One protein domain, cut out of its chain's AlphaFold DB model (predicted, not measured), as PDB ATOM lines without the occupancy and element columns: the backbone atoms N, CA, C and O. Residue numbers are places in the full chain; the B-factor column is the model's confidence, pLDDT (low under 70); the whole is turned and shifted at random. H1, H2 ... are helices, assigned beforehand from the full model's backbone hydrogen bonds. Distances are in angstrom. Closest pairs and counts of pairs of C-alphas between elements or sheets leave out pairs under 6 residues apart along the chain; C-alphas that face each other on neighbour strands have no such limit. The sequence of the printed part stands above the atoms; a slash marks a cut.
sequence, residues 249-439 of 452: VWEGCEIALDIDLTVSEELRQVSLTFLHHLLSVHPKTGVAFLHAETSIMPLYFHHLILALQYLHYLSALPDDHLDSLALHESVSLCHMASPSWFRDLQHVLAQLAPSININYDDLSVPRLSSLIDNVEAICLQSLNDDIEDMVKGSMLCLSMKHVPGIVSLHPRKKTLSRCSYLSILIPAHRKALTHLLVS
ATOM      1  N   VAL A 249      31.004  21.223  39.312       45.34
ATOM      2  CA  VAL A 249      30.553  20.179  38.381       45.34
ATOM      3  C   VAL A 249      29.061  20.333  38.070       45.34
ATOM      4  O   VAL A 249      28.211  20.206  38.951       45.34
ATOM      5  N   TRP A 250      28.728  20.534  36.794       39.62
ATOM      6  CA  TRP A 250      27.361  20.587  36.269       39.62
ATOM      7  C   TRP A 250      27.123  19.439  35.283       39.62
ATOM      8  O   TRP A 250      27.801  19.353  34.263       39.62
ATOM      9  N   GLU A 251      26.198  18.522  35.587       41.00
ATOM     10  CA  GLU A 251      25.933  17.307  34.782       41.00
ATOM     11  C   GLU A 251      27.199  16.490  34.408       41.00
ATOM     12  O   GLU A 251      27.243  15.813  33.382       41.00
ATOM     13  N   GLY A 252      28.244  16.533  35.246       43.66
ATOM     14  CA  GLY A 252      29.521  15.845  35.003       43.66
ATOM     15  C   GLY A 252      30.541  16.632  34.169       43.66
ATOM     16  O   GLY A 252      31.581  16.075  33.827       43.66
ATOM     17  N   CYS A 253      30.268  17.901  33.847       43.53
ATOM     18  CA  CYS A 253      31.218  18.828  33.229       43.53
ATOM     19  C   CYS A 253      31.706  19.859  34.253       43.53
ATOM     20  O   CYS A 253      30.898  20.495  34.929       43.53
ATOM     21  N   GLU A 254      33.019  20.036  34.343       54.28
ATOM     22  CA  GLU A 254      33.654  21.092  35.126       54.28
ATOM     23  C   GLU A 254      33.449  22.452  34.440       54.28
ATOM     24  O   GLU A 254      33.762  22.615  33.257       54.28
ATOM     25  N   ILE A 255      32.884  23.426  35.158       57.41
ATOM     26  CA  ILE A 255      32.684  24.790  34.653       57.41
ATOM     27  C   ILE A 255      33.832  25.673  35.148       57.41
ATOM     28  O   ILE A 255      33.708  26.386  36.146       57.41
ATOM     29  N   ALA A 256      34.947  25.642  34.419       65.44
ATOM     30  CA  ALA A 256      36.072  26.542  34.636       65.44
ATOM     31  C   ALA A 256      35.841  27.889  33.925       65.44
ATOM     32  O   ALA A 256      35.480  27.944  32.747       65.44
ATOM     33  N   LEU A 257      36.049  28.990  34.648       71.62
ATOM     34  CA  LEU A 257      36.026  30.344  34.094       71.62
ATOM     35  C   LEU A 257      37.420  30.714  33.575       71.62
ATOM     36  O   LEU A 257      38.415  30.530  34.272       71.62
ATOM     37  N   ASP A 258      37.491  31.284  32.371       74.06
ATOM     38  CA  ASP A 258      38.746  31.704  31.731       74.06
ATOM     39  C   ASP A 258      39.298  33.002  32.362       74.06
ATOM     40  O   ASP A 258      39.263  34.072  31.755       74.06
ATOM     41  N   ILE A 259      39.771  32.926  33.611       73.81
ATOM     42  CA  ILE A 259      40.308  34.077  34.363       73.81
ATOM     43  C   ILE A 259      41.685  34.484  33.821       73.81
ATOM     44  O   ILE A 259      41.956  35.672  33.626       73.81
ATOM     45  N   ASP A 260      42.553  33.501  33.567       70.31
ATOM     46  CA  ASP A 260      43.875  33.707  32.977       70.31
ATOM     47  C   ASP A 260      43.872  33.318  31.496       70.31
ATOM     48  O   ASP A 260      43.942  32.147  31.116       70.31
ATOM     49  N   LEU A 261      43.841  34.343  30.645       66.19
ATOM     50  CA  LEU A 261      43.841  34.181  29.196       66.19
ATOM     51  C   LEU A 261      45.092  33.466  28.672       66.19
ATOM     52  O   LEU A 261      45.043  32.948  27.562       66.19
ATOM     53  N   THR A 262      46.200  33.419  29.422       66.31
ATOM     54  CA  THR A 262      47.415  32.724  28.971       66.31
ATOM     55  C   THR A 262      47.221  31.210  28.906       66.31
ATOM     56  O   THR A 262      47.643  30.591  27.930       66.31
ATOM     57  N   VAL A 263      46.509  30.635  29.877       64.94
ATOM     58  CA  VAL A 263      46.160  29.206  29.918       64.94
ATOM     59  C   VAL A 263      45.115  28.889  28.846       64.94
ATOM     60  O   VAL A 263      45.231  27.919  28.095       64.94
ATOM     61  N   SER A 264      44.116  29.759  28.704       69.19
ATOM     62  CA  SER A 264      43.012  29.555  27.763       69.19
ATOM     63  C   SER A 264      43.394  29.834  26.298       69.19
ATOM     64  O   SER A 264      42.711  29.380  25.378       69.19
ATOM     65  N   GLU A 265      44.488  30.557  26.043       74.69
ATOM     66  CA  GLU A 265      45.006  30.824  24.695       74.69
ATOM     67  C   GLU A 265      45.523  29.552  24.014       74.69
ATOM     68  O   GLU A 265      45.270  29.349  22.826       74.69
ATOM     69  N   GLU A 266      46.178  28.650  24.748       74.31
ATOM     70  CA  GLU A 266      46.615  27.364  24.194       74.31
ATOM     71  C   GLU A 266      45.414  26.524  23.743       74.31
ATOM     72  O   GLU A 266      45.369  26.026  22.611       74.31
ATOM     73  N   LEU A 267      44.382  26.452  24.588       68.94
ATOM     74  CA  LEU A 267      43.133  25.760  24.282       68.94
ATOM     75  C   LEU A 267      42.413  26.391  23.083       68.94
ATOM     76  O   LEU A 267      41.909  25.685  22.198       68.94
ATOM     77  N   ARG A 268      42.422  27.726  22.990       79.88
ATOM     78  CA  ARG A 268      41.905  28.442  21.824       79.88
ATOM     79  C   ARG A 268      42.662  28.059  20.558       79.88
ATOM     80  O   ARG A 268      42.021  27.762  19.551       79.88
ATOM     81  N   GLN A 269      43.993  28.028  20.580       79.38
ATOM     82  CA  GLN A 269      44.790  27.669  19.403       79.38
ATOM     83  C   GLN A 269      44.522  26.240  18.932       79.38
ATOM     84  O   GLN A 269      44.430  25.992  17.725       79.38
ATOM     85  N   VAL A 270      44.326  25.301  19.861       76.94
ATOM     86  CA  VAL A 270      43.930  23.925  19.529       76.94
ATOM     87  C   VAL A 270      42.547  23.900  18.877       76.94
ATOM     88  O   VAL A 270      42.387  23.298  17.811       76.94
ATOM     89  N   SER A 271      41.566  24.596  19.460       77.50
ATOM     90  CA  SER A 271      40.214  24.717  18.901       77.50
ATOM     91  C   SER A 271      40.244  25.300  17.483       77.50
ATOM     92  O   SER A 271      39.702  24.709  16.548       77.50
ATOM     93  N   LEU A 272      40.984  26.389  17.269       80.31
ATOM     94  CA  LEU A 272      41.150  26.994  15.947       80.31
ATOM     95  C   LEU A 272      41.826  26.043  14.964       80.31
ATOM     96  O   LEU A 272      41.350  25.876  13.840       80.31
ATOM     97  N   THR A 273      42.893  25.365  15.386       79.38
ATOM     98  CA  THR A 273      43.586  24.364  14.568       79.38
ATOM     99  C   THR A 273      42.628  23.257  14.136       79.38
ATOM    100  O   THR A 273      42.636  22.860  12.967       79.38
ATOM    101  N   PHE A 274      41.758  22.787  15.029       78.94
ATOM    102  CA  PHE A 274      40.717  21.823  14.694       78.94
ATOM    103  C   PHE A 274      39.737  22.378  13.653       78.94
ATOM    104  O   PHE A 274      39.494  21.716  12.642       78.94
ATOM    105  N   LEU A 275      39.228  23.602  13.832       75.94
ATOM    106  CA  LEU A 275      38.315  24.227  12.868       75.94
ATOM    107  C   LEU A 275      38.968  24.404  11.487       75.94
ATOM    108  O   LEU A 275      38.335  24.131  10.462       75.94
ATOM    109  N   HIS A 276      40.250  24.778  11.443       78.88
ATOM    110  CA  HIS A 276      41.022  24.842  10.201       78.88
ATOM    111  C   HIS A 276      41.087  23.481   9.501       78.88
ATOM    112  O   HIS A 276      40.857  23.401   8.292       78.88
ATOM    113  N   HIS A 277      41.347  22.401  10.241       77.38
ATOM    114  CA  HIS A 277      41.388  21.047   9.684       77.38
ATOM    115  C   HIS A 277      40.009  20.564   9.225       77.38
ATOM    116  O   HIS A 277      39.890  20.009   8.127       77.38
ATOM    117  N   LEU A 278      38.967  20.822  10.022       75.75
ATOM    118  CA  LEU A 278      37.581  20.466   9.727       75.75
ATOM    119  C   LEU A 278      37.129  21.065   8.391       75.75
ATOM    120  O   LEU A 278      36.571  20.366   7.541       75.75
ATOM    121  N   LEU A 279      37.436  22.344   8.181       71.06
ATOM    122  CA  LEU A 279      37.155  23.067   6.941       71.06
ATOM    123  C   LEU A 279      38.216  22.820   5.852       71.06
ATOM    124  O   LEU A 279      38.019  23.172   4.690       71.06
ATOM    125  N   SER A 280      39.335  22.174   6.199       74.69
ATOM    126  CA  SER A 280      40.510  21.987   5.341       74.69
ATOM    127  C   SER A 280      41.053  23.303   4.764       74.69
ATOM    128  O   SER A 280      41.503  23.327   3.622       74.69
ATOM    129  N   VAL A 281      40.991  24.398   5.522       72.31
ATOM    130  CA  VAL A 281      41.412  25.747   5.100       72.31
ATOM    131  C   VAL A 281      42.795  26.107   5.646       72.31
ATOM    132  O   VAL A 281      43.291  25.490   6.584       72.31
ATOM    133  N   HIS A 282      43.437  27.113   5.051       76.69
ATOM    134  CA  HIS A 282      44.784  27.538   5.438       76.69
ATOM    135  C   HIS A 282      44.815  28.110   6.877       76.69
ATOM    136  O   HIS A 282      43.855  28.792   7.246       76.69
ATOM    137  N   PRO A 283      45.900  27.937   7.664       72.00
ATOM    138  CA  PRO A 283      46.007  28.465   9.036       72.00
ATOM    139  C   PRO A 283      45.869  29.989   9.152       72.00
ATOM    140  O   PRO A 283      45.447  30.507  10.171       72.00
ATOM    141  N   LYS A 284      46.185  30.728   8.083       73.06
ATOM    142  CA  LYS A 284      46.008  32.195   8.022       73.06
ATOM    143  C   LYS A 284      44.582  32.637   7.649       73.06
ATOM    144  O   LYS A 284      44.361  33.797   7.311       73.06
ATOM    145  N   THR A 285      43.626  31.709   7.613       76.44
ATOM    146  CA  THR A 285      42.208  32.034   7.406       76.44
ATOM    147  C   THR A 285      41.691  32.823   8.607       76.44
ATOM    148  O   THR A 285      42.010  32.476   9.738       76.44
ATOM    149  N   GLY A 286      40.882  33.859   8.368       77.69
ATOM    150  CA  GLY A 286      40.280  34.647   9.446       77.69
ATOM    151  C   GLY A 286      39.485  33.781  10.416       77.69
ATOM    152  O   GLY A 286      38.656  32.977   9.992       77.69
ATOM    153  N   VAL A 287      39.728  33.973  11.711       84.44
ATOM    154  CA  VAL A 287      39.101  33.204  12.795       84.44
ATOM    155  C   VAL A 287      37.576  33.312  12.750       84.44
ATOM    156  O   VAL A 287      36.888  32.296  12.849       84.44
ATOM    157  N   ALA A 288      37.039  34.507  12.489       81.94
ATOM    158  CA  ALA A 288      35.599  34.725  12.397       81.94
ATOM    159  C   ALA A 288      34.924  33.862  11.311       81.94
ATOM    160  O   ALA A 288      33.806  33.383  11.502       81.94
ATOM    161  N   PHE A 289      35.627  33.561  10.209       76.69
ATOM    162  CA  PHE A 289      35.119  32.661   9.169       76.69
ATOM    163  C   PHE A 289      34.995  31.218   9.655       76.69
ATOM    164  O   PHE A 289      34.052  30.524   9.288       76.69
ATOM    165  N   LEU A 290      35.921  30.763  10.497       80.00
ATOM    166  CA  LEU A 290      35.891  29.406  11.039       80.00
ATOM    167  C   LEU A 290      34.645  29.192  11.896       80.00
ATOM    168  O   LEU A 290      33.922  28.214  11.702       80.00
ATOM    169  N   HIS A 291      34.370  30.134  12.797       81.69
ATOM    170  CA  HIS A 291      33.194  30.111  13.664       81.69
ATOM    171  C   HIS A 291      31.894  30.262  12.862       81.69
ATOM    172  O   HIS A 291      30.972  29.458  13.025       81.69
ATOM    173  N   ALA A 292      31.839  31.214  11.925       77.06
ATOM    174  CA  ALA A 292      30.654  31.454  11.099       77.06
ATOM    175  C   ALA A 292      30.259  30.241  10.236       77.06
ATOM    176  O   ALA A 292      29.075  29.915  10.131       77.06
ATOM    177  N   GLU A 293      31.231  29.542   9.638       72.81
ATOM    178  CA  GLU A 293      30.948  28.362   8.812       72.81
ATOM    179  C   GLU A 293      30.565  27.131   9.646       72.81
ATOM    180  O   GLU A 293      29.707  26.338   9.251       72.81
ATOM    181  N   THR A 294      31.200  26.939  10.803       73.50
ATOM    182  CA  THR A 294      31.018  25.716  11.598       73.50
ATOM    183  C   THR A 294      29.864  25.796  12.586       73.50
ATOM    184  O   THR A 294      29.438  24.752  13.079       73.50
ATOM    185  N   SER A 295      29.335  26.994  12.863       72.81
ATOM    186  CA  SER A 295      28.430  27.289  13.990       72.81
ATOM    187  C   SER A 295      28.994  26.949  15.370       72.81
ATOM    188  O   SER A 295      28.246  26.902  16.341       72.81
ATOM    189  N   ILE A 296      30.304  26.725  15.470       76.31
ATOM    190  CA  ILE A 296      30.978  26.529  16.750       76.31
ATOM    191  C   ILE A 296      31.290  27.915  17.303       76.31
ATOM    192  O   ILE A 296      32.000  28.693  16.664       76.31
ATOM    193  N   MET A 297      30.734  28.233  18.469       80.12
ATOM    194  CA  MET A 297      30.958  29.517  19.125       80.12
ATOM    195  C   MET A 297      32.418  29.639  19.594       80.12
ATOM    196  O   MET A 297      33.025  28.620  19.937       80.12
ATOM    197  N   PRO A 298      33.013  30.846  19.600       86.12
ATOM    198  CA  PRO A 298      34.315  31.052  20.215       86.12
ATOM    199  C   PRO A 298      34.329  30.568  21.666       86.12
ATOM    200  O   PRO A 298      33.376  30.780  22.417       86.12
ATOM    201  N   LEU A 299      35.431  29.919  22.036       82.88
ATOM    202  CA  LEU A 299      35.563  29.162  23.278       82.88
ATOM    203  C   LEU A 299      35.276  30.009  24.529       82.88
ATOM    204  O   LEU A 299      34.462  29.608  25.351       82.88
ATOM    205  N   TYR A 300      35.824  31.224  24.595       84.25
ATOM    206  CA  TYR A 300      35.612  32.146  25.717       84.25
ATOM    207  C   TYR A 300      34.140  32.511  25.940       84.25
ATOM    208  O   TYR A 300      33.649  32.515  27.066       84.25
ATOM    209  N   PHE A 301      33.400  32.781  24.857       86.44
ATOM    210  CA  PHE A 301      31.965  33.049  24.955       86.44
ATOM    211  C   PHE A 301      31.204  31.788  25.368       86.44
ATOM    212  O   PHE A 301      30.225  31.881  26.099       86.44
ATOM    213  N   HIS A 302      31.647  30.608  24.927       84.81
ATOM    214  CA  HIS A 302      31.008  29.345  25.281       84.81
ATOM    215  C   HIS A 302      31.135  29.020  26.765       84.81
ATOM    216  O   HIS A 302      30.116  28.757  27.402       84.81
ATOM    217  N   HIS A 303      32.339  29.116  27.326       83.75
ATOM    218  CA  HIS A 303      32.561  28.918  28.757       83.75
ATOM    219  C   HIS A 303      31.782  29.931  29.600       83.75
ATOM    220  O   HIS A 303      31.115  29.549  30.560       83.75
ATOM    221  N   LEU A 304      31.768  31.204  29.189       86.69
ATOM    222  CA  LEU A 304      30.971  32.227  29.860       86.69
ATOM    223  C   LEU A 304      29.469  31.899  29.839       86.69
ATOM    224  O   LEU A 304      28.805  32.010  30.867       86.69
ATOM    225  N   ILE A 305      28.916  31.471  28.700       87.06
ATOM    226  CA  ILE A 305      27.494  31.106  28.612       87.06
ATOM    227  C   ILE A 305      27.170  29.893  29.483       87.06
ATOM    228  O   ILE A 305      26.142  29.910  30.154       87.06
ATOM    229  N   LEU A 306      28.032  28.875  29.520       83.94
ATOM    230  CA  LEU A 306      27.847  27.721  30.405       83.94
ATOM    231  C   LEU A 306      27.837  28.145  31.879       83.94
ATOM    232  O   LEU A 306      26.950  27.742  32.630       83.94
ATOM    233  N   ALA A 307      28.751  29.031  32.279       86.00
ATOM    234  CA  ALA A 307      28.774  29.576  33.633       86.00
ATOM    235  C   ALA A 307      27.522  30.409  33.962       86.00
ATOM    236  O   ALA A 307      26.978  30.307  35.062       86.00
ATOM    237  N   LEU A 308      27.002  31.186  33.006       88.69
ATOM    238  CA  LEU A 308      25.749  31.929  33.172       88.69
ATOM    239  C   LEU A 308      24.516  31.015  33.223       88.69
ATOM    240  O   LEU A 308      23.584  31.288  33.980       88.69
ATOM    241  N   GLN A 309      24.499  29.924  32.456       86.25
ATOM    242  CA  GLN A 309      23.451  28.901  32.523       86.25
ATOM    243  C   GLN A 309      23.466  28.178  33.871       86.25
ATOM    244  O   GLN A 309      22.406  27.910  34.438       86.25
ATOM    245  N   TYR A 310      24.652  27.928  34.419       85.31
ATOM    246  CA  TYR A 310      24.797  27.391  35.762       85.31
ATOM    247  C   TYR A 310      24.319  28.382  36.829       85.31
ATOM    248  O   TYR A 310      23.518  28.018  37.684       85.31
ATOM    249  N   LEU A 311      24.681  29.666  36.724       87.25
ATOM    250  CA  LEU A 311      24.143  30.716  37.597       87.25
ATOM    251  C   LEU A 311      22.606  30.798  37.523       87.25
ATOM    252  O   LEU A 311      21.934  30.957  38.542       87.25
ATOM    253  N   HIS A 312      22.044  30.668  36.319       88.69
ATOM    254  CA  HIS A 312      20.602  30.603  36.095       88.69
ATOM    255  C   HIS A 312      19.969  29.392  36.785       88.69
ATOM    256  O   HIS A 312      18.906  29.526  37.388       88.69
ATOM    257  N   TYR A 313      20.606  28.223  36.719       87.75
ATOM    258  CA  TYR A 313      20.161  27.047  37.457       87.75
ATOM    259  C   TYR A 313      20.192  27.273  38.971       87.75
ATOM    260  O   TYR A 313      19.183  27.045  39.634       87.75
ATOM    261  N   LEU A 314      21.315  27.764  39.505       84.38
ATOM    262  CA  LEU A 314      21.480  28.019  40.936       84.38
ATOM    263  C   LEU A 314      20.412  28.978  41.465       84.38
ATOM    264  O   LEU A 314      19.851  28.762  42.533       84.38
ATOM    265  N   SER A 315      20.068  29.989  40.667       85.25
ATOM    266  CA  SER A 315      19.049  30.989  41.003       85.25
ATOM    267  C   SER A 315      17.608  30.464  40.900       85.25
ATOM    268  O   SER A 315      16.669  31.156  41.291       85.25
ATOM    269  N   ALA A 316      17.407  29.266  40.343       85.44
ATOM    270  CA  ALA A 316      16.115  28.584  40.284       85.44
ATOM    271  C   ALA A 316      15.934  27.549  41.412       85.44
ATOM    272  O   ALA A 316      14.837  27.001  41.558       85.44
ATOM    273  N   LEU A 317      16.989  27.258  42.180       86.44
ATOM    274  CA  LEU A 317      16.935  26.312  43.289       86.44
ATOM    275  C   LEU A 317      16.246  26.914  44.524       86.44
ATOM    276  O   LEU A 317      16.255  28.129  44.709       86.44
ATOM    277  N   PRO A 318      15.669  26.068  45.394       84.94
ATOM    278  CA  PRO A 318      15.189  26.493  46.705       84.94
ATOM    279  C   PRO A 318      16.296  27.125  47.568       84.94
ATOM    280  O   PRO A 318      17.439  26.668  47.537       84.94
ATOM    281  N   ASP A 319      15.943  28.119  48.388       81.44
ATOM    282  CA  ASP A 319      16.877  28.833  49.283       81.44
ATOM    283  C   ASP A 319      17.547  27.918  50.332       81.44
ATOM    284  O   ASP A 319      18.574  28.268  50.907       81.44
ATOM    285  N   ASP A 320      16.970  26.746  50.608       78.12
ATOM    286  CA  ASP A 320      17.502  25.733  51.524       78.12
ATOM    287  C   ASP A 320      18.449  24.722  50.849       78.12
ATOM    288  O   ASP A 320      19.036  23.877  51.530       78.12
ATOM    289  N   HIS A 321      18.635  24.807  49.527       78.81
ATOM    290  CA  HIS A 321      19.558  23.952  48.784       78.81
ATOM    291  C   HIS A 321      21.018  24.381  48.997       78.81
ATOM    292  O   HIS A 321      21.341  25.567  48.932       78.81
ATOM    293  N   LEU A 322      21.928  23.417  49.185       72.81
ATOM    294  CA  LEU A 322      23.348  23.689  49.460       72.81
ATOM    295  C   LEU A 322      24.003  24.564  48.384       72.81
ATOM    296  O   LEU A 322      24.693  25.522  48.716       72.81
ATOM    297  N   ASP A 323      23.729  24.286  47.111       74.94
ATOM    298  CA  ASP A 323      24.306  25.059  46.004       74.94
ATOM    299  C   ASP A 323      23.746  26.493  45.926       74.94
ATOM    300  O   ASP A 323      24.462  27.422  45.555       74.94
ATOM    301  N   SER A 324      22.488  26.700  46.337       76.06
ATOM    302  CA  SER A 324      21.892  28.039  46.444       76.06
ATOM    303  C   SER A 324      22.550  28.833  47.579       76.06
ATOM    304  O   SER A 324      22.963  29.980  47.403       76.06
ATOM    305  N   LEU A 325      22.773  28.190  48.729       73.00
ATOM    306  CA  LEU A 325      23.517  28.777  49.846       73.00
ATOM    307  C   LEU A 325      24.970  29.102  49.464       73.00
ATOM    308  O   LEU A 325      25.477  30.162  49.835       73.00
ATOM    309  N   ALA A 326      25.626  28.233  48.693       81.12
ATOM    310  CA  ALA A 326      26.972  28.469  48.176       81.12
ATOM    311  C   ALA A 326      27.013  29.668  47.215       81.12
ATOM    312  O   ALA A 326      27.938  30.479  47.289       81.12
ATOM    313  N   LEU A 327      25.995  29.836  46.362       83.81
ATOM    314  CA  LEU A 327      25.851  31.030  45.527       83.81
ATOM    315  C   LEU A 327      25.707  32.294  46.381       83.81
ATOM    316  O   LEU A 327      26.414  33.273  46.141       83.81
ATOM    317  N   HIS A 328      24.829  32.278  47.386       82.38
ATOM    318  CA  HIS A 328      24.642  33.412  48.291       82.38
ATOM    319  C   HIS A 328      25.933  33.793  49.022       82.38
ATOM    320  O   HIS A 328      26.255  34.980  49.118       82.38
ATOM    321  N   GLU A 329      26.710  32.808  49.476       84.44
ATOM    322  CA  GLU A 329      28.014  33.047  50.096       84.44
ATOM    323  C   GLU A 329      29.033  33.587  49.081       84.44
ATOM    324  O   GLU A 329      29.729  34.558  49.362       84.44
ATOM    325  N   SER A 330      29.074  33.044  47.862       86.12
ATOM    326  CA  SER A 330      29.945  33.521  46.776       86.12
ATOM    327  C   SER A 330      29.661  34.984  46.401       86.12
ATOM    328  O   SER A 330      30.586  35.782  46.201       86.12
ATOM    329  N   VAL A 331      28.381  35.372  46.390       86.06
ATOM    330  CA  VAL A 331      27.930  36.759  46.211       86.06
ATOM    331  C   VAL A 331      28.308  37.619  47.425       86.06
ATOM    332  O   VAL A 331      28.811  38.730  47.252       86.06
ATOM    333  N   SER A 332      28.131  37.127  48.654       85.12
ATOM    334  CA  SER A 332      28.528  37.819  49.895       85.12
ATOM    335  C   SER A 332      30.036  38.109  49.940       85.12
ATOM    336  O   SER A 332      30.454  39.247  50.170       85.12
ATOM    337  N   LEU A 333      30.869  37.118  49.613       84.75
ATOM    338  CA  LEU A 333      32.323  37.262  49.500       84.75
ATOM    339  C   LEU A 333      32.715  38.311  48.457       84.75
ATOM    340  O   LEU A 333      33.633  39.102  48.691       84.75
ATOM    341  N   CYS A 334      31.982  38.376  47.344       83.56
ATOM    342  CA  CYS A 334      32.192  39.400  46.330       83.56
ATOM    343  C   CYS A 334      31.928  40.816  46.877       83.56
ATOM    344  O   CYS A 334      32.723  41.725  46.625       83.56
ATOM    345  N   HIS A 335      30.881  41.010  47.691       84.69
ATOM    346  CA  HIS A 335      30.614  42.293  48.365       84.69
ATOM    347  C   HIS A 335      31.737  42.698  49.328       84.69
ATOM    348  O   HIS A 335      32.013  43.886  49.499       84.69
ATOM    349  N   MET A 336      32.410  41.718  49.934       87.44
ATOM    350  CA  MET A 336      33.563  41.936  50.811       87.44
ATOM    351  C   MET A 336      34.891  42.098  50.053       87.44
ATOM    352  O   MET A 336      35.940  42.209  50.684       87.44
ATOM    353  N   ALA A 337      34.862  42.133  48.715       84.06
ATOM    354  CA  ALA A 337      36.043  42.163  47.852       84.06
ATOM    355  C   ALA A 337      37.023  40.998  48.103       84.06
ATOM    356  O   ALA A 337      38.228  41.124  47.852       84.06
ATOM    357  N   SER A 338      36.498  39.850  48.533       80.50
ATOM    358  CA  SER A 338      37.222  38.581  48.636       80.50
ATOM    359  C   SER A 338      37.200  37.835  47.292       80.50
ATOM    360  O   SER A 338      36.386  38.161  46.425       80.50
ATOM    361  N   PRO A 339      38.135  36.901  47.042       80.69
ATOM    362  CA  PRO A 339      38.052  36.012  45.883       80.69
ATOM    363  C   PRO A 339      36.815  35.112  46.003       80.69
ATOM    364  O   PRO A 339      36.534  34.587  47.080       80.69
ATOM    365  N   SER A 340      36.057  34.978  44.916       84.25
ATOM    366  CA  SER A 340      34.901  34.086  44.830       84.25
ATOM    367  C   SER A 340      34.556  33.795  43.373       84.25
ATOM    368  O   SER A 340      34.799  34.628  42.499       84.25
ATOM    369  N   TRP A 341      33.906  32.656  43.125       84.50
ATOM    370  CA  TRP A 341      33.465  32.262  41.784       84.50
ATOM    371  C   TRP A 341      32.604  33.339  41.099       84.50
ATOM    372  O   TRP A 341      32.758  33.617  39.912       84.50
ATOM    373  N   PHE A 342      31.729  34.015  41.854       85.06
ATOM    374  CA  PHE A 342      30.891  35.085  41.306       85.06
ATOM    375  C   PHE A 342      31.715  36.306  40.869       85.06
ATOM    376  O   PHE A 342      31.402  36.947  39.866       85.06
ATOM    377  N   ARG A 343      32.797  36.620  41.591       84.94
ATOM    378  CA  ARG A 343      33.717  37.702  41.229       84.94
ATOM    379  C   ARG A 343      34.500  37.374  39.962       84.94
ATOM    380  O   ARG A 343      34.686  38.252  39.118       84.94
ATOM    381  N   ASP A 344      34.921  36.125  39.814       86.00
ATOM    382  CA  ASP A 344      35.607  35.650  38.614       86.00
ATOM    383  C   ASP A 344      34.676  35.694  37.399       86.00
ATOM    384  O   ASP A 344      35.057  36.188  36.337       86.00
ATOM    385  N   LEU A 345      33.408  35.314  37.577       87.00
ATOM    386  CA  LEU A 345      32.382  35.423  36.539       87.00
ATOM    387  C   LEU A 345      32.199  36.876  36.080       87.00
ATOM    388  O   LEU A 345      32.123  37.148  34.882       87.00
ATOM    389  N   GLN A 346      32.166  37.826  37.018       87.31
ATOM    390  CA  GLN A 346      32.098  39.253  36.699       87.31
ATOM    391  C   GLN A 346      33.343  39.750  35.973       87.31
ATOM    392  O   GLN A 346      33.234  40.572  35.063       87.31
ATOM    393  N   HIS A 347      34.521  39.265  36.366       86.62
ATOM    394  CA  HIS A 347      35.769  39.614  35.706       86.62
ATOM    395  C   HIS A 347      35.757  39.173  34.239       86.62
ATOM    396  O   HIS A 347      35.986  39.996  33.353       86.62
ATOM    397  N   VAL A 348      35.402  37.911  33.979       86.56
ATOM    398  CA  VAL A 348      35.302  37.354  32.621       86.56
ATOM    399  C   VAL A 348      34.219  38.069  31.809       86.56
ATOM    400  O   VAL A 348      34.443  38.429  30.651       86.56
ATOM    401  N   LEU A 349      33.063  38.363  32.414       89.12
ATOM    402  CA  LEU A 349      31.998  39.114  31.749       89.12
ATOM    403  C   LEU A 349      32.443  40.535  31.379       89.12
ATOM    404  O   LEU A 349      32.181  40.979  30.266       89.12
ATOM    405  N   ALA A 350      33.144  41.241  32.269       87.88
ATOM    406  CA  ALA A 350      33.647  42.585  31.995       87.88
ATOM    407  C   ALA A 350      34.707  42.600  30.882       87.88
ATOM    408  O   ALA A 350      34.804  43.582  30.146       87.88
ATOM    409  N   GLN A 351      35.487  41.524  30.743       86.69
ATOM    410  CA  GLN A 351      36.451  41.375  29.655       86.69
ATOM    411  C   GLN A 351      35.772  41.108  28.302       86.69
ATOM    412  O   GLN A 351      36.129  41.740  27.309       86.69
ATOM    413  N   LEU A 352      34.806  40.184  28.250       85.44
ATOM    414  CA  LEU A 352      34.197  39.719  26.992       85.44
ATOM    415  C   LEU A 352      32.982  40.546  26.548       85.44
ATOM    416  O   LEU A 352      32.699  40.651  25.355       85.44
ATOM    417  N   ALA A 353      32.255  41.131  27.496       85.88
ATOM    418  CA  ALA A 353      31.026  41.886  27.282       85.88
ATOM    419  C   ALA A 353      30.968  43.129  28.199       85.88
ATOM    420  O   ALA A 353      30.093  43.229  29.061       85.88
ATOM    421  N   PRO A 354      31.854  44.127  28.004       83.62
ATOM    422  CA  PRO A 354      31.982  45.291  28.893       83.62
ATOM    423  C   PRO A 354      30.726  46.179  28.967       83.62
ATOM    424  O   PRO A 354      30.594  47.000  29.872       83.62
ATOM    425  N   SER A 355      29.804  46.049  28.008       82.00
ATOM    426  CA  SER A 355      28.517  46.753  27.987       82.00
ATOM    427  C   SER A 355      27.456  46.125  28.898       82.00
ATOM    428  O   SER A 355      26.403  46.729  29.109       82.00
ATOM    429  N   ILE A 356      27.718  44.934  29.437       82.38
ATOM    430  CA  ILE A 356      26.803  44.182  30.286       82.38
ATOM    431  C   ILE A 356      27.293  44.244  31.731       82.38
ATOM    432  O   ILE A 356      28.452  43.968  32.020       82.38
ATOM    433  N   ASN A 357      26.388  44.567  32.654       76.94
ATOM    434  CA  ASN A 357      26.685  44.565  34.080       76.94
ATOM    435  C   ASN A 357      25.662  43.712  34.839       76.94
ATOM    436  O   ASN A 357      24.455  43.854  34.622       76.94
ATOM    437  N   ILE A 358      26.141  42.845  35.731       77.06
ATOM    438  CA  ILE A 358      25.287  42.022  36.593       77.06
ATOM    439  C   ILE A 358      25.017  42.800  37.880       77.06
ATOM    440  O   ILE A 358      25.949  43.212  38.567       77.06
ATOM    441  N   ASN A 359      23.740  42.985  38.218       76.38
ATOM    442  CA  ASN A 359      23.360  43.539  39.513       76.38
ATOM    443  C   ASN A 359      23.388  42.438  40.587       76.38
ATOM    444  O   ASN A 359      22.698  41.432  40.444       76.38
ATOM    445  N   TYR A 360      24.145  42.666  41.662       70.06
ATOM    446  CA  TYR A 360      24.290  41.760  42.805       70.06
ATOM    447  C   TYR A 360      22.956  41.422  43.483       70.06
ATOM    448  O   TYR A 360      22.766  40.299  43.938       70.06
ATOM    449  N   ASP A 361      22.033  42.387  43.518       69.19
ATOM    450  CA  ASP A 361      20.779  42.284  44.272       69.19
ATOM    451  C   ASP A 361      19.631  41.642  43.473       69.19
ATOM    452  O   ASP A 361      18.530  41.474  43.997       69.19
ATOM    453  N   ASP A 362      19.835  41.329  42.187       74.38
ATOM    454  CA  ASP A 362      18.755  40.861  41.315       74.38
ATOM    455  C   ASP A 362      19.225  39.805  40.311       74.38
ATOM    456  O   ASP A 362      19.365  40.055  39.109       74.38
ATOM    457  N   LEU A 363      19.423  38.596  40.840       82.00
ATOM    458  CA  LEU A 363      19.719  37.359  40.109       82.00
ATOM    459  C   LEU A 363      18.436  36.609  39.714       82.00
ATOM    460  O   LEU A 363      18.350  35.388  39.792       82.00
ATOM    461  N   SER A 364      17.390  37.333  39.316       83.62
ATOM    462  CA  SER A 364      16.140  36.690  38.918       83.62
ATOM    463  C   SER A 364      16.298  35.893  37.616       83.62
ATOM    464  O   SER A 364      16.874  36.370  36.636       83.62
ATOM    465  N   VAL A 365      15.715  34.689  37.578       86.12
ATOM    466  CA  VAL A 365      15.727  33.769  36.421       86.12
ATOM    467  C   VAL A 365      15.454  34.480  35.077       86.12
ATOM    468  O   VAL A 365      16.262  34.326  34.163       86.12
ATOM    469  N   PRO A 366      14.425  35.351  34.931       86.88
ATOM    470  CA  PRO A 366      14.151  36.030  33.659       86.88
ATOM    471  C   PRO A 366      15.247  37.012  33.224       86.88
ATOM    472  O   PRO A 366      15.431  37.247  32.029       86.88
ATOM    473  N   ARG A 367      15.963  37.616  34.181       85.88
ATOM    474  CA  ARG A 367      17.090  38.507  33.886       85.88
ATOM    475  C   ARG A 367      18.331  37.732  33.501       85.88
ATOM    476  O   ARG A 367      19.050  38.171  32.616       85.88
ATOM    477  N   LEU A 368      18.567  36.581  34.121       88.38
ATOM    478  CA  LEU A 368      19.668  35.704  33.732       88.38
ATOM    479  C   LEU A 368      19.445  35.121  32.331       88.38
ATOM    480  O   LEU A 368      20.391  35.056  31.552       88.38
ATOM    481  N   SER A 369      18.201  34.800  31.950       88.81
ATOM    482  CA  SER A 369      17.897  34.408  30.565       88.81
ATOM    483  C   SER A 369      18.204  35.538  29.572       88.81
ATOM    484  O   SER A 369      18.880  35.309  28.574       88.81
ATOM    485  N   SER A 370      17.776  36.776  29.863       89.12
ATOM    486  CA  SER A 370      18.059  37.912  28.973       89.12
ATOM    487  C   SER A 370      19.542  38.290  28.942       89.12
ATOM    488  O   SER A 370      20.043  38.751  27.919       89.12
ATOM    489  N   LEU A 371      20.266  38.067  30.039       89.12
ATOM    490  CA  LEU A 371      21.712  38.226  30.122       89.12
ATOM    491  C   LEU A 371      22.435  37.263  29.171       89.12
ATOM    492  O   LEU A 371      23.294  37.708  28.414       89.12
ATOM    493  N   ILE A 372      22.055  35.981  29.175       89.12
ATOM    494  CA  ILE A 372      22.598  34.966  28.260       89.12
ATOM    495  C   ILE A 372      22.335  35.370  26.803       89.12
ATOM    496  O   ILE A 372      23.276  35.420  26.012       89.12
ATOM    497  N   ASP A 373      21.099  35.760  26.471       87.81
ATOM    498  CA  ASP A 373      20.732  36.213  25.119       87.81
ATOM    499  C   ASP A 373      21.565  37.429  24.665       87.81
ATOM    500  O   ASP A 373      21.975  37.527  23.505       87.81
ATOM    501  N   ASN A 374      21.846  38.365  25.577       89.38
ATOM    502  CA  ASN A 374      22.666  39.539  25.284       89.38
ATOM    503  C   ASN A 374      24.142  39.172  25.056       89.38
ATOM    504  O   ASN A 374      24.771  39.731  24.157       89.38
ATOM    505  N   VAL A 375      24.696  38.234  25.832       89.50
ATOM    506  CA  VAL A 375      26.070  37.735  25.631       89.50
ATOM    507  C   VAL A 375      26.190  37.012  24.287       89.50
ATOM    508  O   VAL A 375      27.145  37.259  23.547       89.50
ATOM    509  N   GLU A 376      25.195  36.201  23.908       88.50
ATOM    510  CA  GLU A 376      25.125  35.605  22.566       88.50
ATOM    511  C   GLU A 376      25.095  36.675  21.469       88.50
ATOM    512  O   GLU A 376      25.811  36.570  20.467       88.50
ATOM    513  N   ALA A 377      24.288  37.724  21.649       85.62
ATOM    514  CA  ALA A 377      24.183  38.817  20.689       85.62
ATOM    515  C   ALA A 377      25.511  39.574  20.520       85.62
ATOM    516  O   ALA A 377      25.889  39.870  19.385       85.62
ATOM    517  N   ILE A 378      26.244  39.828  21.609       87.88
ATOM    518  CA  ILE A 378      27.572  40.464  21.570       87.88
ATOM    519  C   ILE A 378      28.580  39.582  20.837       87.88
ATOM    520  O   ILE A 378      29.305  40.080  19.977       87.88
ATOM    521  N   CYS A 379      28.599  38.273  21.113       87.94
ATOM    522  CA  CYS A 379      29.462  37.344  20.388       87.94
ATOM    523  C   CYS A 379      29.186  37.390  18.879       87.94
ATOM    524  O   CYS A 379      30.112  37.447  18.068       87.94
ATOM    525  N   LEU A 380      27.908  37.368  18.490       84.50
ATOM    526  CA  LEU A 380      27.505  37.431  17.087       84.50
ATOM    527  C   LEU A 380      27.880  38.764  16.441       84.50
ATOM    528  O   LEU A 380      28.311  38.776  15.290       84.50
ATOM    529  N   GLN A 381      27.712  39.871  17.163       83.88
ATOM    530  CA  GLN A 381      28.089  41.195  16.689       83.88
ATOM    531  C   GLN A 381      29.603  41.298  16.477       83.88
ATOM    532  O   GLN A 381      30.016  41.653  15.383       83.88
ATOM    533  N   SER A 382      30.412  40.865  17.447       85.94
ATOM    534  CA  SER A 382      31.876  40.846  17.322       85.94
ATOM    535  C   SER A 382      32.343  40.034  16.113       85.94
ATOM    536  O   SER A 382      33.198  40.488  15.359       85.94
ATOM    537  N   LEU A 383      31.747  38.861  15.872       84.25
ATOM    538  CA  LEU A 383      32.069  38.052  14.694       84.25
ATOM    539  C   LEU A 383      31.663  38.734  13.381       84.25
ATOM    540  O   LEU A 383      32.335  38.550  12.369       84.25
ATOM    541  N   ASN A 384      30.555  39.479  13.367       82.06
ATOM    542  CA  ASN A 384      30.130  40.223  12.183       82.06
ATOM    543  C   ASN A 384      31.054  41.404  11.901       82.06
ATOM    544  O   ASN A 384      31.444  41.569  10.750       82.06
ATOM    545  N   ASP A 385      31.431  42.160  12.929       82.50
ATOM    546  CA  ASP A 385      32.348  43.293  12.810       82.50
ATOM    547  C   ASP A 385      33.705  42.813  12.254       82.50
ATOM    548  O   ASP A 385      34.189  43.340  11.251       82.50
ATOM    549  N   ASP A 386      34.240  41.705  12.788       81.56
ATOM    550  CA  ASP A 386      35.454  41.056  12.272       81.56
ATOM    551  C   ASP A 386      35.317  40.647  10.795       81.56
ATOM    552  O   ASP A 386      36.241  40.806   9.997       81.56
ATOM    553  N   ILE A 387      34.167  40.089  10.404       76.56
ATOM    554  CA  ILE A 387      33.909  39.685   9.018       76.56
ATOM    555  C   ILE A 387      33.822  40.911   8.103       76.56
ATOM    556  O   ILE A 387      34.352  40.864   6.992       76.56
ATOM    557  N   GLU A 388      33.160  41.984   8.528       74.88
ATOM    558  CA  GLU A 388      32.985  43.200   7.729       74.88
ATOM    559  C   GLU A 388      34.305  43.949   7.509       74.88
ATOM    560  O   GLU A 388      34.557  44.411   6.391       74.88
ATOM    561  N   ASP A 389      35.182  43.974   8.513       74.06
ATOM    562  CA  ASP A 389      36.514  44.579   8.418       74.06
ATOM    563  C   ASP A 389      37.471  43.781   7.513       74.06
ATOM    564  O   ASP A 389      38.421  44.317   6.926       74.06
ATOM    565  N   MET A 390      37.224  42.481   7.329       68.12
ATOM    566  CA  MET A 390      38.043  41.645   6.462       68.12
ATOM    567  C   MET A 390      37.748  41.879   4.975       68.12
ATOM    568  O   MET A 390      36.652  41.647   4.473       68.12
ATOM    569  N   VAL A 391      38.801  42.139   4.189       64.12
ATOM    570  CA  VAL A 391      38.716  42.274   2.716       64.12
ATOM    571  C   VAL A 391      38.022  41.074   2.039       64.12
ATOM    572  O   VAL A 391      37.334  41.230   1.030       64.12
ATOM    573  N   LYS A 392      38.198  39.866   2.595       61.31
ATOM    574  CA  LYS A 392      37.593  38.609   2.112       61.31
ATOM    575  C   LYS A 392      36.157  38.385   2.619       61.31
ATOM    576  O   LYS A 392      35.458  37.526   2.085       61.31
ATOM    577  N   GLY A 393      35.702  39.151   3.610       57.78
ATOM    578  CA  GLY A 393      34.400  38.970   4.250       57.78
ATOM    579  C   GLY A 393      33.218  39.284   3.347       57.78
ATOM    580  O   GLY A 393      32.167  38.672   3.489       57.78
ATOM    581  N   SER A 394      33.414  40.114   2.319       57.84
ATOM    582  CA  SER A 394      32.389  40.418   1.313       57.84
ATOM    583  C   SER A 394      31.787  39.171   0.643       57.84
ATOM    584  O   SER A 394      30.579  39.142   0.422       57.84
ATOM    585  N   MET A 395      32.563  38.110   0.381       59.06
ATOM    586  CA  MET A 395      32.022  36.863  -0.192       59.06
ATOM    587  C   MET A 395      31.174  36.063   0.796       59.06
ATOM    588  O   MET A 395      30.152  35.489   0.415       59.06
ATOM    589  N   LEU A 396      31.562  36.053   2.069       59.41
ATOM    590  CA  LEU A 396      30.771  35.432   3.126       59.41
ATOM    591  C   LEU A 396      29.501  36.237   3.400       59.41
ATOM    592  O   LEU A 396      28.417  35.658   3.437       59.41
ATOM    593  N   CYS A 397      29.585  37.566   3.413       54.97
ATOM    594  CA  CYS A 397      28.433  38.461   3.463       54.97
ATOM    595  C   CYS A 397      27.493  38.295   2.259       54.97
ATOM    596  O   CYS A 397      26.279  38.395   2.418       54.97
ATOM    597  N   LEU A 398      28.009  37.991   1.063       50.44
ATOM    598  CA  LEU A 398      27.183  37.652  -0.103       50.44
ATOM    599  C   LEU A 398      26.445  36.317   0.078       50.44
ATOM    600  O   LEU A 398      25.299  36.210  -0.345       50.44
ATOM    601  N   SER A 399      27.045  35.336   0.763       51.84
ATOM    602  CA  SER A 399      26.357  34.092   1.156       51.84
ATOM    603  C   SER A 399      25.291  34.301   2.250       51.84
ATOM    604  O   SER A 399      24.393  33.474   2.416       51.84
ATOM    605  N   MET A 400      25.364  35.426   2.973       51.09
ATOM    606  CA  MET A 400      24.387  35.854   3.982       51.09
ATOM    607  C   MET A 400      23.267  36.741   3.408       51.09
ATOM    608  O   MET A 400      22.228  36.896   4.047       51.09
ATOM    609  N   LYS A 401      23.428  37.300   2.201       48.78
ATOM    610  CA  LYS A 401      22.455  38.206   1.564       48.78
ATOM    611  C   LYS A 401      21.583  37.480   0.537       48.78
ATOM    612  O   LYS A 401      22.021  36.573  -0.162       48.78
ATOM    613  N   HIS A 402      20.323  37.901   0.424       44.88
ATOM    614  CA  HIS A 402      19.436  37.438  -0.643       44.88
ATOM    615  C   HIS A 402      19.940  37.959  -1.996       44.88
ATOM    616  O   HIS A 402      20.048  39.171  -2.181       44.88
ATOM    617  N   VAL A 403      20.230  37.057  -2.938       48.06
ATOM    618  CA  VAL A 403      20.591  37.417  -4.316       48.06
ATOM    619  C   VAL A 403      19.320  37.396  -5.175       48.06
ATOM    620  O   VAL A 403      18.755  36.316  -5.382       48.06
ATOM    621  N   PRO A 404      18.847  38.548  -5.691       38.41
ATOM    622  CA  PRO A 404      17.640  38.594  -6.509       38.41
ATOM    623  C   PRO A 404      17.792  37.715  -7.759       38.41
ATOM    624  O   PRO A 404      18.729  37.892  -8.534       38.41
ATOM    625  N   GLY A 405      16.867  36.769  -7.960       46.69
ATOM    626  CA  GLY A 405      16.806  35.919  -9.160       46.69
ATOM    627  C   GLY A 405      17.347  34.489  -9.019       46.69
ATOM    628  O   GLY A 405      17.157  33.702  -9.943       46.69
ATOM    629  N   ILE A 406      17.949  34.105  -7.884       43.41
ATOM    630  CA  ILE A 406      18.395  32.718  -7.638       43.41
ATOM    631  C   ILE A 406      17.494  32.056  -6.585       43.41
ATOM    632  O   ILE A 406      17.634  32.283  -5.388       43.41
ATOM    633  N   VAL A 407      16.554  31.222  -7.040       37.16
ATOM    634  CA  VAL A 407      15.467  30.648  -6.213       37.16
ATOM    635  C   VAL A 407      15.954  29.570  -5.223       37.16
ATOM    636  O   VAL A 407      15.289  29.304  -4.225       37.16
ATOM    637  N   SER A 408      17.126  28.969  -5.452       40.22
ATOM    638  CA  SER A 408      17.662  27.848  -4.659       40.22
ATOM    639  C   SER A 408      18.701  28.227  -3.594       40.22
ATOM    640  O   SER A 408      19.103  27.364  -2.815       40.22
ATOM    641  N   LEU A 409      19.138  29.489  -3.532       40.22
ATOM    642  CA  LEU A 409      20.063  29.981  -2.507       40.22
ATOM    643  C   LEU A 409      19.271  30.735  -1.435       40.22
ATOM    644  O   LEU A 409      18.822  31.862  -1.640       40.22
ATOM    645  N   HIS A 410      19.065  30.091  -0.288       48.66
ATOM    646  CA  HIS A 410      18.439  30.733   0.863       48.66
ATOM    647  C   HIS A 410      19.500  31.484   1.683       48.66
ATOM    648  O   HIS A 410      20.518  30.880   2.027       48.66
ATOM    649  N   PRO A 411      19.287  32.775   2.000       48.22
ATOM    650  CA  PRO A 411      20.214  33.543   2.826       48.22
ATOM    651  C   PRO A 411      20.307  32.959   4.240       48.22
ATOM    652  O   PRO A 411      19.322  32.444   4.783       48.22
ATOM    653  N   ARG A 412      21.494  33.049   4.851       54.59
ATOM    654  CA  ARG A 412      21.683  32.678   6.261       54.59
ATOM    655  C   ARG A 412      20.859  33.591   7.168       54.59
ATOM    656  O   ARG A 412      20.799  34.795   6.952       54.59
ATOM    657  N   LYS A 413      20.241  33.009   8.201       53.56
ATOM    658  CA  LYS A 413      19.463  33.757   9.208       53.56
ATOM    659  C   LYS A 413      20.316  34.289  10.369       53.56
ATOM    660  O   LYS A 413      19.888  35.231  11.024       53.56
ATOM    661  N   LYS A 414      21.473  33.673  10.643       59.91
ATOM    662  CA  LYS A 414      22.417  34.028  11.720       59.91
ATOM    663  C   LYS A 414      23.859  33.785  11.255       59.91
ATOM    664  O   LYS A 414      24.081  32.905  10.425       59.91
ATOM    665  N   THR A 415      24.811  34.529  11.816       57.19
ATOM    666  CA  THR A 415      26.253  34.425  11.518       57.19
ATOM    667  C   THR A 415      26.818  33.056  11.905       57.19
ATOM    668  O   THR A 415      27.506  32.435  11.104       57.19
ATOM    669  N   LEU A 416      26.443  32.532  13.079       55.53
ATOM    670  CA  LEU A 416      26.742  31.165  13.519       55.53
ATOM    671  C   LEU A 416      25.655  30.193  13.036       55.53
ATOM    672  O   LEU A 416      24.759  29.813  13.786       55.53
ATOM    673  N   SER A 417      25.704  29.787  11.768       60.91
ATOM    674  CA  SER A 417      24.810  28.743  11.254       60.91
ATOM    675  C   SER A 417      25.579  27.760  10.388       60.91
ATOM    676  O   SER A 417      26.152  28.174   9.379       60.91
ATOM    677  N   ARG A 418      25.551  26.467  10.743       60.88
ATOM    678  CA  ARG A 418      26.224  25.423   9.968       60.88
ATOM    679  C   ARG A 418      25.722  25.459   8.535       60.88
ATOM    680  O   ARG A 418      24.534  25.261   8.268       60.88
ATOM    681  N   CYS A 419      26.629  25.685   7.601       64.69
ATOM    682  CA  CYS A 419      26.242  25.817   6.208       64.69
ATOM    683  C   CYS A 419      25.922  24.453   5.597       64.69
ATOM    684  O   CYS A 419      26.614  23.455   5.804       64.69
ATOM    685  N   SER A 420      24.868  24.428   4.784       63.59
ATOM    686  CA  SER A 420      24.329  23.220   4.156       63.59
ATOM    687  C   SER A 420      25.349  22.472   3.293       63.59
ATOM    688  O   SER A 420      25.303  21.245   3.205       63.59
ATOM    689  N   TYR A 421      26.315  23.180   2.702       63.41
ATOM    690  CA  TYR A 421      27.357  22.567   1.881       63.41
ATOM    691  C   TYR A 421      28.361  21.728   2.703       63.41
ATOM    692  O   TYR A 421      29.006  20.838   2.146       63.41
ATOM    693  N   LEU A 422      28.471  21.933   4.023       63.12
ATOM    694  CA  LEU A 422      29.289  21.079   4.897       63.12
ATOM    695  C   LEU A 422      28.697  19.670   5.066       63.12
ATOM    696  O   LEU A 422      29.403  18.756   5.488       63.12
ATOM    697  N   SER A 423      27.431  19.471   4.694       64.69
ATOM    698  CA  SER A 423      26.760  18.166   4.679       64.69
ATOM    699  C   SER A 423      26.934  17.408   3.354       64.69
ATOM    700  O   SER A 423      26.390  16.318   3.193       64.69
ATOM    701  N   ILE A 424      27.693  17.951   2.392       68.38
ATOM    702  CA  ILE A 424      28.004  17.259   1.136       68.38
ATOM    703  C   ILE A 424      28.857  16.017   1.426       68.38
ATOM    704  O   ILE A 424      29.939  16.104   2.018       68.38
ATOM    705  N   LEU A 425      28.366  14.864   0.958       67.31
ATOM    706  CA  LEU A 425      28.967  13.544   1.173       67.31
ATOM    707  C   LEU A 425      30.333  13.396   0.494       67.31
ATOM    708  O   LEU A 425      31.222  12.757   1.046       67.31
ATOM    709  N   ILE A 426      30.514  14.012  -0.679       70.31
ATOM    710  CA  ILE A 426      31.760  13.939  -1.451       70.31
ATOM    711  C   ILE A 426      32.783  14.925  -0.860       70.31
ATOM    712  O   ILE A 426      32.613  16.141  -1.016       70.31
ATOM    713  N   PRO A 427      33.884  14.450  -0.243       71.25
ATOM    714  CA  PRO A 427      34.832  15.330   0.442       71.25
ATOM    715  C   PRO A 427      35.502  16.344  -0.488       71.25
ATOM    716  O   PRO A 427      35.732  17.479  -0.085       71.25
ATOM    717  N   ALA A 428      35.782  15.967  -1.741       69.50
ATOM    718  CA  ALA A 428      36.395  16.858  -2.726       69.50
ATOM    719  C   ALA A 428      35.507  18.074  -3.046       69.50
ATOM    720  O   ALA A 428      35.994  19.201  -3.077       69.50
ATOM    721  N   HIS A 429      34.196  17.865  -3.212       70.31
ATOM    722  CA  HIS A 429      33.242  18.940  -3.501       70.31
ATOM    723  C   HIS A 429      33.038  19.849  -2.289       70.31
ATOM    724  O   HIS A 429      33.036  21.070  -2.428       70.31
ATOM    725  N   ARG A 430      32.936  19.257  -1.092       73.06
ATOM    726  CA  ARG A 430      32.863  20.011   0.163       73.06
ATOM    727  C   ARG A 430      34.081  20.921   0.327       73.06
ATOM    728  O   ARG A 430      33.917  22.115   0.562       73.06
ATOM    729  N   LYS A 431      35.294  20.387   0.141       71.25
ATOM    730  CA  LYS A 431      36.543  21.162   0.229       71.25
ATOM    731  C   LYS A 431      36.611  22.263  -0.825       71.25
ATOM    732  O   LYS A 431      36.904  23.396  -0.475       71.25
ATOM    733  N   ALA A 432      36.267  21.962  -2.077       65.69
ATOM    734  CA  ALA A 432      36.266  22.951  -3.154       65.69
ATOM    735  C   ALA A 432      35.308  24.124  -2.878       65.69
ATOM    736  O   ALA A 432      35.686  25.275  -3.075       65.69
ATOM    737  N   LEU A 433      34.100  23.854  -2.371       67.19
ATOM    738  CA  LEU A 433      33.134  24.894  -1.993       67.19
ATOM    739  C   LEU A 433      33.590  25.698  -0.771       67.19
ATOM    740  O   LEU A 433      33.464  26.919  -0.770       67.19
ATOM    741  N   THR A 434      34.177  25.032   0.226       70.00
ATOM    742  CA  THR A 434      34.756  25.702   1.403       70.00
ATOM    743  C   THR A 434      35.890  26.642   0.980       70.00
ATOM    744  O   THR A 434      35.929  27.806   1.364       70.00
ATOM    745  N   HIS A 435      36.793  26.163   0.120       71.31
ATOM    746  CA  HIS A 435      37.895  26.954  -0.432       71.31
ATOM    747  C   HIS A 435      37.407  28.105  -1.299       71.31
ATOM    748  O   HIS A 435      38.016  29.171  -1.278       71.31
ATOM    749  N   LEU A 436      36.317  27.907  -2.039       66.56
ATOM    750  CA  LEU A 436      35.690  28.969  -2.811       66.56
ATOM    751  C   LEU A 436      35.163  30.069  -1.888       66.56
ATOM    752  O   LEU A 436      35.547  31.215  -2.060       66.56
ATOM    753  N   LEU A 437      34.347  29.729  -0.888       66.38
ATOM    754  CA  LEU A 437      33.679  30.697  -0.008       66.38
ATOM    755  C   LEU A 437      34.646  31.455   0.904       66.38
ATOM    756  O   LEU A 437      34.481  32.650   1.131       66.38
ATOM    757  N   VAL A 438      35.689  30.777   1.376       65.06
ATOM    758  CA  VAL A 438      36.690  31.348   2.285       65.06
ATOM    759  C   VAL A 438      37.859  31.996   1.512       65.06
ATOM    760  O   VAL A 438      38.815  32.494   2.102       65.06
ATOM    761  N   SER A 439      37.790  32.051   0.172       62.31
ATOM    762  CA  SER A 439      38.874  32.551  -0.698       62.31
ATOM    763  C   SER A 439      40.229  31.877  -0.425       62.31
ATOM    764  O   SER A 439      41.264  32.545  -0.331       62.31
TER     765      SER A 439
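AT A GLANCE: This is residues 249 to 439 of the 452 residues of an uncharacterized protein of Armillaria ostoyae (UniProt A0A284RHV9). An elongated body of helices has H3 and the long H6 side by side in its middle, running opposite ways; H5 packs on H3 with its steep tilt of 39 degrees, and H4 lies at one end of the body, where its residues 323 to 327 make a corner with Leu 314, the last residue of H3. At the other end of the body lie H2, H7, H8 and H9, and H1 packs on H2 with residues 272 to 279. The printed part has 191 residues with nine named helices, H1 to H9 in order, and no named strand: all helix. It is only just loose, close to compact, with a radius of gyration of the C-alphas of 19.8 A and spans of 59 by 35 by 31 A.

IN THESE COORDINATES: After residues 249 to 260, H1 covers 261 to 279, 25.8 A long, from C-alpha 261 at (43.841, 34.181, 29.196). H2 is 287 to 294, H3 299 to 314 (22.6 A), H4 322 to 335 and H5 341 to 352. H6, 365 to 389, is 36.5 A long. H7 is 393 to 400, H8 420 to 423 and H9 427 to 437, ending at (33.679, 30.697, -0.008).

HOW THE PARTS SIT: H3 and H6 touch at a shallow tilt of 9 degrees, closest at the C-alphas of His 312 and Leu 368, 5.7 A. H5 touches H3 at Leu 349 and Leu 304, C-alphas 7.2 A apart. H4 only just touches H3, with 3 pairs of C-alphas within 8 A. H2 touches H6, C-alphas 288 and 383 being 5.4 A apart, and H1, C-alphas 290 and 275 being 6.0 A apart. H7 touches H6 only at the corner; H8 touches H9. H1 and H6 are apart. Every O i to N i+4 pair is within hydrogen-bond range in H2 to H7 and H9; H1 has 13 of 15, and H8 is too short.

THE WHOLE: C-alphas 336 and 405 are farthest apart, 62.6 A. The links H5 to H6 and H7 to H8 are long. The printed part has no cut; its mean pLDDT is 73.9, with residues 390 to 425 among those under 70.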